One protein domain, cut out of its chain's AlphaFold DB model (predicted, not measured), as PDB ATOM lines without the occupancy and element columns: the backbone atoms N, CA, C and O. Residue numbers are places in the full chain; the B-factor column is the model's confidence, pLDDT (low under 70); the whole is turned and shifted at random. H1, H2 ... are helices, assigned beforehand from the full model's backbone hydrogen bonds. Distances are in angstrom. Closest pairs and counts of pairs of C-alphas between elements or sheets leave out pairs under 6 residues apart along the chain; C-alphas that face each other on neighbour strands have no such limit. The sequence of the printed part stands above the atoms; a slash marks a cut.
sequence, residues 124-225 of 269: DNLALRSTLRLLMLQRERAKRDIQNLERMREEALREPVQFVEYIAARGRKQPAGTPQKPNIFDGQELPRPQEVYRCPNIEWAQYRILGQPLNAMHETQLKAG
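Overview. This is residues 124 to 225 of the 269 residues of an uncharacterized protein of Pyronema omphalodes (strain CBS 100304) (UniProt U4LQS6). One long helix, H1, makes most of the length; after its last residue, Arg 158, the backbone turns a corner into the short H2, and a long stretch with no named element, residues 171 to 203, then runs back beside H1 towards the side where H1 begins. There the small H3 follows, and residues 208 to 225, which hold H4, stick out as a free arm. The printed part has 102 residues with four named helices, H1, H2, H3 and H4 in chain order, and no named strand; its class is all helix. The whole is extended, with a radius of gyration of the C-alphas of 21.5 A, and spans 59 by 35 by 23 A.

Arrangement. Start with H1, residues 124 to 158, and pass over one residue to H2, residues 160 to 170. They are close but not clearly touching; look at the closest C-alphas, those of Ala 156 and Phe 163, 5.5 A apart. Their lines stand at a steep tilt of 43 degrees, opposite ways. Farther on, H3, residues 204 to 207, is close to but not clearly touching H4, residues 211 to 223, with the closest C-alphas, Trp 204 and Gly 211, 7.5 A apart. H1 is apart from H3 and H4, and H2 is apart from both too. Every O i to N i+4 pair is within hydrogen-bond range in H1, H2 and H4; H3 is too short for such a pair.

Along the chain. Find C-alpha 124 at (169.346, 61.575, 227.467); from there H1 runs 50.4 A to C-alpha 158 at (205.543, 96.625, 227.680). H2 measures 15.5 A, H3 5.3 A, and H4 17.8 A, ending at C-alpha 223 at (194.793, 54.255, 241.878).

Size, cuts and confidence. The two C-alphas farthest apart, Val 161 and Arg 208, are 59.9 A apart. The printed part has no cut. The link from H2 to H3 is long, with 33 residues, of which 171 to 179 stand free; the other two links are tight. The mean pLDDT of the printed part is 79.1; look for values under 70 at residues 173 to 183, 199, 206 to 211, 214 and 225.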
ATOM      1  N   ASP A 124     167.940  61.802 227.132       79.69
ATOM      2  CA  ASP A 124     169.346  61.575 227.467       79.69
ATOM      3  C   ASP A 124     170.282  61.676 226.251       79.69
ATOM      4  O   ASP A 124     171.370  62.245 226.343       79.69
ATOM      5  N   ASN A 125     169.868  61.207 225.068       82.38
ATOM      6  CA  ASN A 125     170.644  61.404 223.837       82.38
ATOM      7  C   ASN A 125     170.700  62.889 223.452       82.38
ATOM      8  O   ASN A 125     171.731  63.373 222.968       82.38
ATOM      9  N   LEU A 126     169.619  63.632 223.709       85.00
ATOM     10  CA  LEU A 126     169.593  65.085 223.561       85.00
ATOM     11  C   LEU A 126     170.499  65.772 224.598       85.00
ATOM     12  O   LEU A 126     171.237  66.702 224.252       85.00
ATOM     13  N   ALA A 127     170.531  65.277 225.837       83.88
ATOM     14  CA  ALA A 127     171.454  65.731 226.875       83.88
ATOM     15  C   ALA A 127     172.919  65.499 226.467       83.88
ATOM     16  O   ALA A 127     173.742  66.405 226.573       83.88
ATOM     17  N   LEU A 128     173.259  64.338 225.908       85.62
ATOM     18  CA  LEU A 128     174.614  64.052 225.425       85.62
ATOM     19  C   LEU A 128     175.022  64.950 224.253       85.62
ATOM     20  O   LEU A 128     176.121  65.507 224.245       85.62
ATOM     21  N   ARG A 129     174.133  65.138 223.270       87.50
ATOM     22  CA  ARG A 129     174.391  66.008 222.110       87.50
ATOM     23  C   ARG A 129     174.536  67.475 222.514       87.50
ATOM     24  O   ARG A 129     175.425  68.159 222.004       87.50
ATOM     25  N   SER A 130     173.707  67.960 223.437       88.12
ATOM     26  CA  SER A 130     173.818  69.326 223.970       88.12
ATOM     27  C   SER A 130     175.093  69.513 224.793       88.12
ATOM     28  O   SER A 130     175.811  70.489 224.576       88.12
ATOM     29  N   THR A 131     175.446  68.535 225.632       87.56
ATOM     30  CA  THR A 131     176.719  68.507 226.371       87.56
ATOM     31  C   THR A 131     177.903  68.606 225.419       87.56
ATOM     32  O   THR A 131     178.784  69.442 225.606       87.56
ATOM     33  N   LEU A 132     177.918  67.803 224.353       89.75
ATOM     34  CA  LEU A 132     178.999  67.827 223.370       89.75
ATOM     35  C   LEU A 132     179.117  69.191 222.683       89.75
ATOM     36  O   LEU A 132     180.221  69.730 222.584       89.75
ATOM     37  N   ARG A 133     177.997  69.771 222.235       91.12
ATOM     38  CA  ARG A 133     177.985  71.113 221.630       91.12
ATOM     39  C   ARG A 133     178.547  72.155 222.590       91.12
ATOM     40  O   ARG A 133     179.382  72.967 222.189       91.12
ATOM     41  N   LEU A 134     178.151  72.090 223.860       89.50
ATOM     42  CA  LEU A 134     178.644  72.995 224.885       89.50
ATOM     43  C   LEU A 134     180.146  72.833 225.120       89.50
ATOM     44  O   LEU A 134     180.860  73.830 225.129       89.50
ATOM     45  N   LEU A 135     180.648  71.599 225.220       89.00
ATOM     46  CA  LEU A 135     182.081  71.323 225.357       89.00
ATOM     47  C   LEU A 135     182.879  71.828 224.148       89.00
ATOM     48  O   LEU A 135     183.958  72.398 224.306       89.00
ATOM     49  N   MET A 136     182.357  71.668 222.929       92.06
ATOM     50  CA  MET A 136     183.006  72.189 221.721       92.06
ATOM     51  C   MET A 136     183.045  73.721 221.707       92.06
ATOM     52  O   MET A 136     184.087  74.296 221.378       92.06
ATOM     53  N   LEU A 137     181.952  74.375 222.103       90.50
ATOM     54  CA  LEU A 137     181.883  75.830 222.229       90.50
ATOM     55  C   LEU A 137     182.836  76.338 223.318       90.50
ATOM     56  O   LEU A 137     183.570  77.304 223.106       90.50
ATOM     57  N   GLN A 138     182.865  75.658 224.463       88.50
ATOM     58  CA  GLN A 138     183.764  75.942 225.576       88.50
ATOM     59  C   GLN A 138     185.230  75.786 225.171       88.50
ATOM     60  O   GLN A 138     186.037  76.646 225.517       88.50
ATOM     61  N   ARG A 139     185.569  74.753 224.392       89.44
ATOM     62  CA  ARG A 139     186.914  74.554 223.836       89.44
ATOM     63  C   ARG A 139     187.317  75.697 222.912       89.44
ATOM     64  O   ARG A 139     188.418  76.225 223.038       89.44
ATOM     65  N   GLU A 140     186.448  76.076 221.978       92.94
ATOM     66  CA  GLU A 140     186.761  77.148 221.029       92.94
ATOM     67  C   GLU A 140     186.878  78.505 221.733       92.94
ATOM     68  O   GLU A 140     187.760  79.304 221.418       92.94
ATOM     69  N   ARG A 141     186.031  78.746 222.741       89.50
ATOM     70  CA  ARG A 141     186.129  79.922 223.603       89.50
ATOM     71  C   ARG A 141     187.437  79.929 224.389       89.50
ATOM     72  O   ARG A 141     188.156  80.913 224.302       89.50
ATOM     73  N   ALA A 142     187.787  78.830 225.054       88.44
ATOM     74  CA  ALA A 142     189.030  78.717 225.813       88.44
ATOM     75  C   ALA A 142     190.266  78.963 224.934       88.44
ATOM     76  O   ALA A 142     191.192  79.653 225.347       88.44
ATOM     77  N   LYS A 143     190.267  78.466 223.691       93.00
ATOM     78  CA  LYS A 143     191.356  78.709 222.737       93.00
ATOM     79  C   LYS A 143     191.528  80.197 222.421       93.00
ATOM     80  O   LYS A 143     192.649  80.698 222.440       93.00
ATOM     81  N   ARG A 144     190.427  80.893 222.133       92.50
ATOM     82  CA  ARG A 144     190.443  82.344 221.896       92.50
ATOM     83  C   ARG A 144     190.841  83.113 223.150       92.50
ATOM     84  O   ARG A 144     191.634  84.042 223.063       92.50
ATOM     85  N   ASP A 145     190.341  82.696 224.307       89.69
ATOM     86  CA  ASP A 145     190.648  83.332 225.584       89.69
ATOM     87  C   ASP A 145     192.142  83.204 225.925       89.69
ATOM     88  O   ASP A 145     192.738  84.183 226.356       89.69
ATOM     89  N   ILE A 146     192.781  82.062 225.645       91.94
ATOM     90  CA  ILE A 146     194.237  81.893 225.809       91.94
ATOM     91  C   ILE A 146     195.008  82.862 224.910       91.94
ATOM     92  O   ILE A 146     195.869  83.582 225.403       91.94
ATOM     93  N   GLN A 147     194.665  82.939 223.621       93.50
ATOM     94  CA  GLN A 147     195.329  83.858 222.684       93.50
ATOM     95  C   GLN A 147     195.166  85.324 223.110       93.50
ATOM     96  O   GLN A 147     196.094  86.125 223.005       93.50
ATOM     97  N   ASN A 148     193.988  85.669 223.630       90.88
ATOM     98  CA  ASN A 148     193.716  86.992 224.174       90.88
ATOM     99  C   ASN A 148     194.567  87.279 225.418       90.88
ATOM    100  O   ASN A 148     195.128  88.364 225.534       90.88
ATOM    101  N   LEU A 149     194.696  86.314 226.332       90.50
ATOM    102  CA  LEU A 149     195.531  86.454 227.528       90.50
ATOM    103  C   LEU A 149     197.023  86.545 227.193       90.50
ATOM    104  O   LEU A 149     197.740  87.292 227.851       90.50
ATOM    105  N   GLU A 150     197.495  85.825 226.175       93.00
ATOM    106  CA  GLU A 150     198.873  85.929 225.683       93.00
ATOM    107  C   GLU A 150     199.167  87.334 225.153       93.00
ATOM    108  O   GLU A 150     200.163  87.938 225.547       93.00
ATOM    109  N   ARG A 151     198.259  87.901 224.351       91.56
ATOM    110  CA  ARG A 151     198.388  89.282 223.871       91.56
ATOM    111  C   ARG A 151     198.405  90.290 225.022       91.56
ATOM    112  O   ARG A 151     199.321  91.103 225.110       91.56
ATOM    113  N   MET A 152     197.450  90.185 225.947       89.06
ATOM    114  CA  MET A 152     197.405  91.062 227.123       89.06
ATOM    115  C   MET A 152     198.666  90.929 227.979       89.06
ATOM    116  O   MET A 152     199.146  91.912 228.533       89.06
ATOM    117  N   ARG A 153     199.238  89.725 228.088       90.69
ATOM    118  CA  ARG A 153     200.514  89.527 228.779       90.69
ATOM    119  C   ARG A 153     201.631  90.321 228.103       90.69
ATOM    120  O   ARG A 153     202.404  90.959 228.806       90.69
ATOM    121  N   GLU A 154     201.742  90.283 226.779       92.69
ATOM    122  CA  GLU A 154     202.769  91.037 226.048       92.69
ATOM    123  C   GLU A 154     202.609  92.554 226.215       92.69
ATOM    124  O   GLU A 154     203.596  93.259 226.425       92.69
ATOM    125  N   GLU A 155     201.375  93.055 226.172       90.31
ATOM    126  CA  GLU A 155     201.051  94.469 226.402       90.31
ATOM    127  C   GLU A 155     201.368  94.891 227.844       90.31
ATOM    128  O   GLU A 155     202.063  95.882 228.067       90.31
ATOM    129  N   ALA A 156     200.987  94.075 228.829       90.50
ATOM    130  CA  ALA A 156     201.306  94.314 230.236       90.50
ATOM    131  C   ALA A 156     202.819  94.298 230.519       90.50
ATOM    132  O   ALA A 156     203.287  95.009 231.407       90.50
ATOM    133  N   LEU A 157     203.598  93.503 229.775       93.31
ATOM    134  CA  LEU A 157     205.060  93.493 229.885       93.31
ATOM    135  C   LEU A 157     205.703  94.743 229.270       93.31
ATOM    136  O   LEU A 157     206.749  95.172 229.757       93.31
ATOM    137  N   ARG A 158     205.100  95.331 228.228       93.38
ATOM    138  CA  ARG A 158     205.543  96.625 227.680       93.38
ATOM    139  C   ARG A 158     205.229  97.775 228.635       93.38
ATOM    140  O   ARG A 158     206.060  98.664 228.799       93.38
ATOM    141  N   GLU A 159     204.067  97.736 229.283       91.81
ATOM    142  CA  GLU A 159     203.560  98.821 230.131       91.81
ATOM    143  C   GLU A 159     203.154  98.335 231.543       91.81
ATOM    144  O   GLU A 159     201.972  98.287 231.901       91.81
ATOM    145  N   PRO A 160     204.129  98.006 232.413       90.12
ATOM    146  CA  PRO A 160     203.855  97.344 233.691       90.12
ATOM    147  C   PRO A 160     203.103  98.223 234.704       90.12
ATOM    148  O   PRO A 160     202.292  97.716 235.478       90.12
ATOM    149  N   VAL A 161     203.346  99.540 234.712       91.19
ATOM    150  CA  VAL A 161     202.721 100.465 235.680       91.19
ATOM    151  C   VAL A 161     201.227 100.634 235.394       91.19
ATOM    152  O   VAL A 161     200.404 100.494 236.296       91.19
ATOM    153  N   GLN A 162     200.872 100.846 234.127       86.94
ATOM    154  CA  GLN A 162     199.485 100.966 233.673       86.94
ATOM    155  C   GLN A 162     198.693  99.675 233.934       86.94
ATOM    156  O   GLN A 162     197.522  99.713 234.317       86.94
ATOM    157  N   PHE A 163     199.340  98.511 233.804       88.50
ATOM    158  CA  PHE A 163     198.707  97.227 234.090       88.50
ATOM    159  C   PHE A 163     198.315  97.081 235.568       88.50
ATOM    160  O   PHE A 163     197.205  96.641 235.876       88.50
ATOM    161  N   VAL A 164     199.190  97.485 236.497       89.94
ATOM    162  CA  VAL A 164     198.882  97.463 237.938       89.94
ATOM    163  C   VAL A 164     197.706  98.386 238.259       89.94
ATOM    164  O   VAL A 164     196.814  97.992 239.013       89.94
ATOM    165  N   GLU A 165     197.657  99.577 237.657       87.44
ATOM    166  CA  GLU A 165     196.524 100.499 237.808       87.44
ATOM    167  C   GLU A 165     195.217  99.892 237.287       87.44
ATOM    168  O   GLU A 165     194.187  99.969 237.964       87.44
ATOM    169  N   TYR A 166     195.258  99.227 236.130       84.81
ATOM    170  CA  TYR A 166     194.113  98.522 235.557       84.81
ATOM    171  C   TYR A 166     193.605  97.392 236.473       84.81
ATOM    172  O   TYR A 166     192.405  97.306 236.750       84.81
ATOM    173  N   ILE A 167     194.499  96.558 237.018       87.50
ATOM    174  CA  ILE A 167     194.127  95.493 237.967       87.50
ATOM    175  C   ILE A 167     193.550  96.079 239.264       87.50
ATOM    176  O   ILE A 167     192.523  95.599 239.755       87.50
ATOM    177  N   ALA A 168     194.149  97.148 239.795       85.94
ATOM    178  CA  ALA A 168     193.662  97.834 240.991       85.94
ATOM    179  C   ALA A 168     192.279  98.476 240.776       85.94
ATOM    180  O   ALA A 168     191.432  98.450 241.673       85.94
ATOM    181  N   ALA A 169     192.027  99.017 239.580       82.88
ATOM    182  CA  ALA A 169     190.734  99.572 239.197       82.88
ATOM    183  C   ALA A 169     189.656  98.489 239.020       82.88
ATOM    184  O   ALA A 169     188.493  98.751 239.326       82.88
ATOM    185  N   ARG A 170     190.032  97.281 238.570       78.00
ATOM    186  CA  ARG A 170     189.118  96.145 238.357       78.00
ATOM    187  C   ARG A 170     188.725  95.422 239.647       78.00
ATOM    188  O   ARG A 170     187.598  94.954 239.761       78.00
ATOM    189  N   GLY A 171     189.629  95.334 240.628       70.94
ATOM    190  CA  GLY A 171     189.330  94.738 241.940       70.94
ATOM    191  C   GLY A 171     188.256  95.500 242.729       70.94
ATOM    192  O   GLY A 171     187.635  94.956 243.641       70.94
ATOM    193  N   ARG A 172     187.993  96.756 242.354       71.12
ATOM    194  CA  ARG A 172     186.877  97.549 242.865       71.12
ATOM    195  C   ARG A 172     185.652  97.241 242.004       71.12
ATOM    196  O   ARG A 172     185.666  97.533 240.813       71.12
ATOM    197  N   LYS A 173     184.583  96.679 242.589       59.44
ATOM    198  CA  LYS A 173     183.256  96.632 241.942       59.44
ATOM    199  C   LYS A 173     182.883  98.066 241.570       59.44
ATOM    200  O   LYS A 173     182.484  98.833 242.444       59.44
ATOM    201  N   GLN A 174     183.076  98.450 240.312       54.81
ATOM    202  CA  GLN A 174     182.681  99.780 239.883       54.81
ATOM    203  C   GLN A 174     181.151  99.836 239.849       54.81
ATOM    204  O   GLN A 174     180.523  98.913 239.320       54.81
ATOM    205  N   PRO A 175     180.534 100.864 240.455       48.12
ATOM    206  CA  PRO A 175     179.108 101.091 240.299       48.12
ATOM    207  C   PRO A 175     178.810 101.359 238.819       48.12
ATOM    208  O   PRO A 175     179.566 102.055 238.143       48.12
ATOM    209  N   ALA A 176     177.723 100.777 238.311       44.44
ATOM    210  CA  ALA A 176     177.297 100.953 236.927       44.44
ATOM    211  C   ALA A 176     177.087 102.451 236.632       44.44
ATOM    212  O   ALA A 176     176.184 103.062 237.199       44.44
ATOM    213  N   GLY A 177     177.938 103.048 235.787       55.31
ATOM    214  CA  GLY A 177     177.791 104.442 235.346       55.31
ATOM    215  C   GLY A 177     179.067 105.287 235.253       55.31
ATOM    216  O   GLY A 177     178.974 106.444 234.849       55.31
ATOM    217  N   THR A 178     180.254 104.776 235.596       53.12
ATOM    218  CA  THR A 178     181.509 105.534 235.432       53.12
ATOM    219  C   THR A 178     182.082 105.414 234.012       53.12
ATOM    220  O   THR A 178     182.139 104.308 233.472       53.12
ATOM    221  N   PRO A 179     182.552 106.520 233.397       53.44
ATOM    222  CA  PRO A 179     183.262 106.458 232.125       53.44
ATOM    223  C   PRO A 179     184.577 105.692 232.322       53.44
ATOM    224  O   PRO A 179     185.459 106.129 233.066       53.44
ATOM    225  N   GLN A 180     184.690 104.519 231.693       57.62
ATOM    226  CA  GLN A 180     185.915 103.720 231.687       57.62
ATOM    227  C   GLN A 180     187.039 104.554 231.056       57.62
ATOM    228  O   GLN A 180     186.929 105.006 229.917       57.62
ATOM    229  N   LYS A 181     188.130 104.768 231.803       56.41
ATOM    230  CA  LYS A 181     189.396 105.231 231.212       56.41
ATOM    231  C   LYS A 181     189.787 104.251 230.094       56.41
ATOM    232  O   LYS A 181     189.486 103.064 230.244       56.41
ATOM    233  N   PRO A 182     190.434 104.707 229.006       59.19
ATOM    234  CA  PRO A 182     190.871 103.800 227.951       59.19
ATOM    235  C   PRO A 182     191.721 102.690 228.576       59.19
ATOM    236  O   PRO A 182     192.694 102.961 229.279       59.19
ATOM    237  N   ASN A 183     191.275 101.447 228.398       67.25
ATOM    238  CA  ASN A 183     191.985 100.281 228.901       67.25
ATOM    239  C   ASN A 183     193.337 100.190 228.186       67.25
ATOM    240  O   ASN A 183     193.399 100.411 226.980       67.25
ATOM    241  N   ILE A 184     194.379  99.794 228.917       72.25
ATOM    242  CA  ILE A 184     195.730  99.534 228.390       72.25
ATOM    243  C   ILE A 184     195.749  98.530 227.218       72.25
ATOM    244  O   ILE A 184     196.687  98.495 226.437       72.25
ATOM    245  N   PHE A 185     194.694  97.724 227.095       75.00
ATOM    246  CA  PHE A 185     194.563  96.629 226.139       75.00
ATOM    247  C   PHE A 185     193.732  96.999 224.899       75.00
ATOM    248  O   PHE A 185     192.829  96.249 224.546       75.00
ATOM    249  N   ASP A 186     193.924  98.167 224.277       71.75
ATOM    250  CA  ASP A 186     193.214  98.565 223.038       71.75
ATOM    251  C   ASP A 186     191.674  98.391 223.091       71.75
ATOM    252  O   ASP A 186     191.016  97.994 222.127       71.75
ATOM    253  N   GLY A 187     191.069  98.651 224.257       70.81
ATOM    254  CA  GLY A 187     189.628  98.458 224.483       70.81
ATOM    255  C   GLY A 187     189.184  97.001 224.693       70.81
ATOM    256  O   GLY A 187     187.998  96.745 224.891       70.81
ATOM    257  N   GLN A 188     190.111  96.048 224.706       74.50
ATOM    258  CA  GLN A 188     189.871  94.643 224.999       74.50
ATOM    259  C   GLN A 188     189.783  94.412 226.517       74.50
ATOM    260  O   GLN A 188     190.669  94.770 227.291       74.50
ATOM    261  N   GLU A 189     188.688  93.807 226.973       81.25
ATOM    262  CA  GLU A 189     188.530  93.439 228.380       81.25
ATOM    263  C   GLU A 189     189.114  92.048 228.658       81.25
ATOM    264  O   GLU A 189     189.061  91.149 227.813       81.25
ATOM    265  N   LEU A 190     189.630  91.846 229.877       82.81
ATOM    266  CA  LEU A 190     190.044  90.525 230.353       82.81
ATOM    267  C   LEU A 190     188.900  89.508 230.173       82.81
ATOM    268  O   LEU A 190     187.779  89.785 230.622       82.81
ATOM    269  N   PRO A 191     189.164  88.316 229.600       85.69
ATOM    270  CA  PRO A 191     188.129  87.318 229.371       85.69
ATOM    271  C   PRO A 191     187.429  86.949 230.682       85.69
ATOM    272  O   PRO A 191     188.043  86.847 231.750       85.69
ATOM    273  N   ARG A 192     186.104  86.790 230.609       85.50
ATOM    274  CA  ARG A 192     185.293  86.400 231.768       85.50
ATOM    275  C   ARG A 192     185.588  84.948 232.156       85.50
ATOM    276  O   ARG A 192     185.788  84.136 231.250       85.50
ATOM    277  N   PRO A 193     185.538  84.601 233.458       81.38
ATOM    278  CA  PRO A 193     185.594  83.212 233.898       81.38
ATOM    279  C   PRO A 193     184.600  82.341 233.124       81.38
ATOM    280  O   PRO A 193     183.492  82.781 232.804       81.38
ATOM    281  N   GLN A 194     185.010  81.116 232.802       77.12
ATOM    282  CA  GLN A 194     184.162  80.190 232.065       77.12
ATOM    283  C   GLN A 194     182.996  79.726 232.940       77.12
ATOM    284  O   GLN A 194     183.182  79.294 234.076       77.12
ATOM    285  N   GLU A 195     181.789  79.797 232.391       79.81
ATOM    286  CA  GLU A 195     180.594  79.264 233.034       79.81
ATOM    287  C   GLU A 195     180.617  77.735 232.954       79.81
ATOM    288  O   GLU A 195     180.649  77.145 231.867       79.81
ATOM    289  N   VAL A 196     180.638  77.099 234.123       76.25
ATOM    290  CA  VAL A 196     180.584  75.644 234.254       76.25
ATOM    291  C   VAL A 196     179.121  75.231 234.308       76.25
ATOM    292  O   VAL A 196     178.436  75.447 235.305       76.25
ATOM    293  N   TYR A 197     178.648  74.622 233.229       74.00
ATOM    294  CA  TYR A 197     177.301  74.075 233.148       74.00
ATOM    295  C   TYR A 197     177.300  72.615 233.590       74.00
ATOM    296  O   TYR A 197     178.206  71.847 233.261       74.00
ATOM    297  N   ARG A 198     176.262  72.227 234.330       80.38
ATOM    298  CA  ARG A 198     176.020  70.833 234.703       80.38
ATOM    299  C   ARG A 198     174.984  70.242 233.763       80.38
ATOM    300  O   ARG A 198     173.996  70.893 233.440       80.38
ATOM    301  N   CYS A 199     175.235  69.015 233.336       67.38
ATOM    302  CA  CYS A 199     174.313  68.280 232.484       67.38
ATOM    303  C   CYS A 199     173.225  67.637 233.359       67.38
ATOM    304  O   CYS A 199     173.509  67.319 234.521       67.38
ATOM    305  N   PRO A 200     171.999  67.462 232.837       77.06
ATOM    306  CA  PRO A 200     170.964  66.704 233.534       77.06
ATOM    307  C   PRO A 200     171.415  65.254 233.772       77.06
ATOM    308  O   PRO A 200     172.362  64.777 233.143       77.06
ATOM    309  N   ASN A 201     170.765  64.570 234.717       80.12
ATOM    310  CA  ASN A 201     171.080  63.177 235.033       80.12
ATOM    311  C   ASN A 201     170.838  62.283 233.807       80.12
ATOM    312  O   ASN A 201     169.806  62.426 233.163       80.12
ATOM    313  N   ILE A 202     171.775  61.379 233.514       77.38
ATOM    314  CA  ILE A 202     171.699  60.459 232.372       77.38
ATOM    315  C   ILE A 202     171.529  59.042 232.915       77.38
ATOM    316  O   ILE A 202     172.350  58.573 233.711       77.38
ATOM    317  N   GLU A 203     170.491  58.337 232.473       80.75
ATOM    318  CA  GLU A 203     170.198  56.967 232.890       80.75
ATOM    319  C   GLU A 203     170.973  55.954 232.035       80.75
ATOM    320  O   GLU A 203     170.444  55.240 231.185       80.75
ATOM    321  N   TRP A 204     172.279  55.838 232.293       73.75
ATOM    322  CA  TRP A 204     173.192  54.958 231.543       73.75
ATOM    323  C   TRP A 204     172.756  53.480 231.477       73.75
ATOM    324  O   TRP A 204     173.076  52.780 230.512       73.75
ATOM    325  N   ALA A 205     171.993  53.013 232.475       71.88
ATOM    326  CA  ALA A 205     171.441  51.658 232.524       71.88
ATOM    327  C   ALA A 205     170.458  51.377 231.374       71.88
ATOM    328  O   ALA A 205     170.462  50.271 230.827       71.88
ATOM    329  N   GLN A 206     169.683  52.382 230.949       68.75
ATOM    330  CA  GLN A 206     168.744  52.283 229.828       68.75
ATOM    331  C   GLN A 206     169.469  52.007 228.500       68.75
ATOM    332  O   GLN A 206     168.946  51.320 227.623       68.75
ATOM    333  N   TYR A 207     170.721  52.452 228.391       67.25
ATOM    334  CA  TYR A 207     171.581  52.269 227.221       67.25
ATOM    335  C   TYR A 207     172.437  51.003 227.266       67.25
ATOM    336  O   TYR A 207     173.293  50.809 226.404       67.25
ATOM    337  N   ARG A 208     172.234  50.135 228.270       66.19
ATOM    338  CA  ARG A 208     173.079  48.955 228.539       66.19
ATOM    339  C   ARG A 208     174.566  49.295 228.712       66.19
ATOM    340  O   ARG A 208     175.412  48.402 228.651       66.19
ATOM    341  N   ILE A 209     174.895  50.561 228.974       67.88
ATOM    342  CA  ILE A 209     176.233  50.976 229.384       67.88
ATOM    343  C   ILE A 209     176.315  50.661 230.876       67.88
ATOM    344  O   ILE A 209     175.864  51.421 231.729       67.88
ATOM    345  N   LEU A 210     176.815  49.468 231.194       64.75
ATOM    346  CA  LEU A 210     176.956  49.026 232.576       64.75
ATOM    347  C   LEU A 210     177.979  49.919 233.293       64.75
ATOM    348  O   LEU A 210     179.086  50.122 232.802       64.75
ATOM    349  N   GLY A 211     177.625  50.425 234.475       66.50
ATOM    350  CA  GLY A 211     178.509  51.289 235.265       66.50
ATOM    351  C   GLY A 211     179.758  50.579 235.801       66.50
ATOM    352  O   GLY A 211     180.758  51.237 236.057       66.50
ATOM    353  N   GLN A 212     179.753  49.247 235.933       71.50
ATOM    354  CA  GLN A 212     180.882  48.491 236.498       71.50
ATOM    355  C   GLN A 212     182.217  48.648 235.742       71.50
ATOM    356  O   GLN A 212     183.208  48.949 236.403       71.50
ATOM    357  N   PRO A 213     182.301  48.511 234.403       73.81
ATOM    358  CA  PRO A 213     183.547  48.773 233.676       73.81
ATOM    359  C   PRO A 213     184.017  50.235 233.766       73.81
ATOM    360  O   PRO A 213     185.221  50.479 233.832       73.81
ATOM    361  N   LEU A 214     183.098  51.209 233.806       64.56
ATOM    362  CA  LEU A 214     183.432  52.630 233.979       64.56
ATOM    363  C   LEU A 214     183.955  52.928 235.387       64.56
ATOM    364  O   LEU A 214     184.972  53.603 235.530       64.56
ATOM    365  N   ASN A 215     183.313  52.375 236.416       74.94
ATOM    366  CA  ASN A 215     183.746  52.509 237.804       74.94
ATOM    367  C   ASN A 215     185.097  51.821 238.029       74.94
ATOM    368  O   ASN A 215     185.979  52.422 238.628       74.94
ATOM    369  N   ALA A 216     185.315  50.629 237.466       77.88
ATOM    370  CA  ALA A 216     186.606  49.942 237.529       77.88
ATOM    371  C   ALA A 216     187.725  50.736 236.828       77.88
ATOM    372  O   ALA A 216     188.850  50.806 237.325       77.88
ATOM    373  N   MET A 217     187.430  51.378 235.691       71.44
ATOM    374  CA  MET A 217     188.376  52.268 235.008       71.44
ATOM    375  C   MET A 217     188.656  53.532 235.831       71.44
ATOM    376  O   MET A 217     189.808  53.948 235.929       71.44
ATOM    377  N   HIS A 218     187.632  54.115 236.455       73.38
ATOM    378  CA  HIS A 218     187.769  55.278 237.327       73.38
ATOM    379  C   HIS A 218     188.587  54.957 238.584       73.38
ATOM    380  O   HIS A 218     189.521  55.681 238.912       73.38
ATOM    381  N   GLU A 219     188.326  53.826 239.236       80.81
ATOM    382  CA  GLU A 219     189.135  53.312 240.345       80.81
ATOM    383  C   GLU A 219     190.578  53.053 239.912       80.81
ATOM    384  O   GLU A 219     191.512  53.386 240.638       80.81
ATOM    385  N   THR A 220     190.781  52.529 238.701       80.12
ATOM    386  CA  THR A 220     192.119  52.349 238.128       80.12
ATOM    387  C   THR A 220     192.813  53.692 237.895       80.12
ATOM    388  O   THR A 220     193.995  53.806 238.196       80.12
ATOM    389  N   GLN A 221     192.108  54.728 237.429       78.12
ATOM    390  CA  GLN A 221     192.651  56.085 237.252       78.12
ATOM    391  C   GLN A 221     192.977  56.770 238.586       78.12
ATOM    392  O   GLN A 221     194.024  57.407 238.707       78.12
ATOM    393  N   LEU A 222     192.115  56.610 239.595       75.75
ATOM    394  CA  LEU A 222     192.357  57.094 240.955       75.75
ATOM    395  C   LEU A 222     193.572  56.394 241.571       75.75
ATOM    396  O   LEU A 222     194.430  57.043 242.165       75.75
ATOM    397  N   LYS A 223     193.686  55.076 241.374       80.19
ATOM    398  CA  LYS A 223     194.793  54.255 241.878       80.19
ATOM    399  C   LYS A 223     196.101  54.479 241.116       80.19
ATOM    400  O   LYS A 223     197.167  54.385 241.714       80.19
ATOM    401  N   ALA A 224     196.027  54.788 239.822       72.94
ATOM    402  CA  ALA A 224     197.178  55.112 238.982       72.94
ATOM    403  C   ALA A 224     197.690  56.548 239.185       72.94
ATOM    404  O   ALA A 224     198.744  56.876 238.649       72.94
ATOM    405  N   GLY A 225     196.968  57.388 239.943       60.41
ATOM    406  CA  GLY A 225     197.363  58.756 240.267       60.41
ATOM    407  C   GLY A 225     197.539  59.624 239.023       60.41
ATOM    408  O   GLY A 225     198.663  59.831 238.594       60.41
TER     409      GLY A 225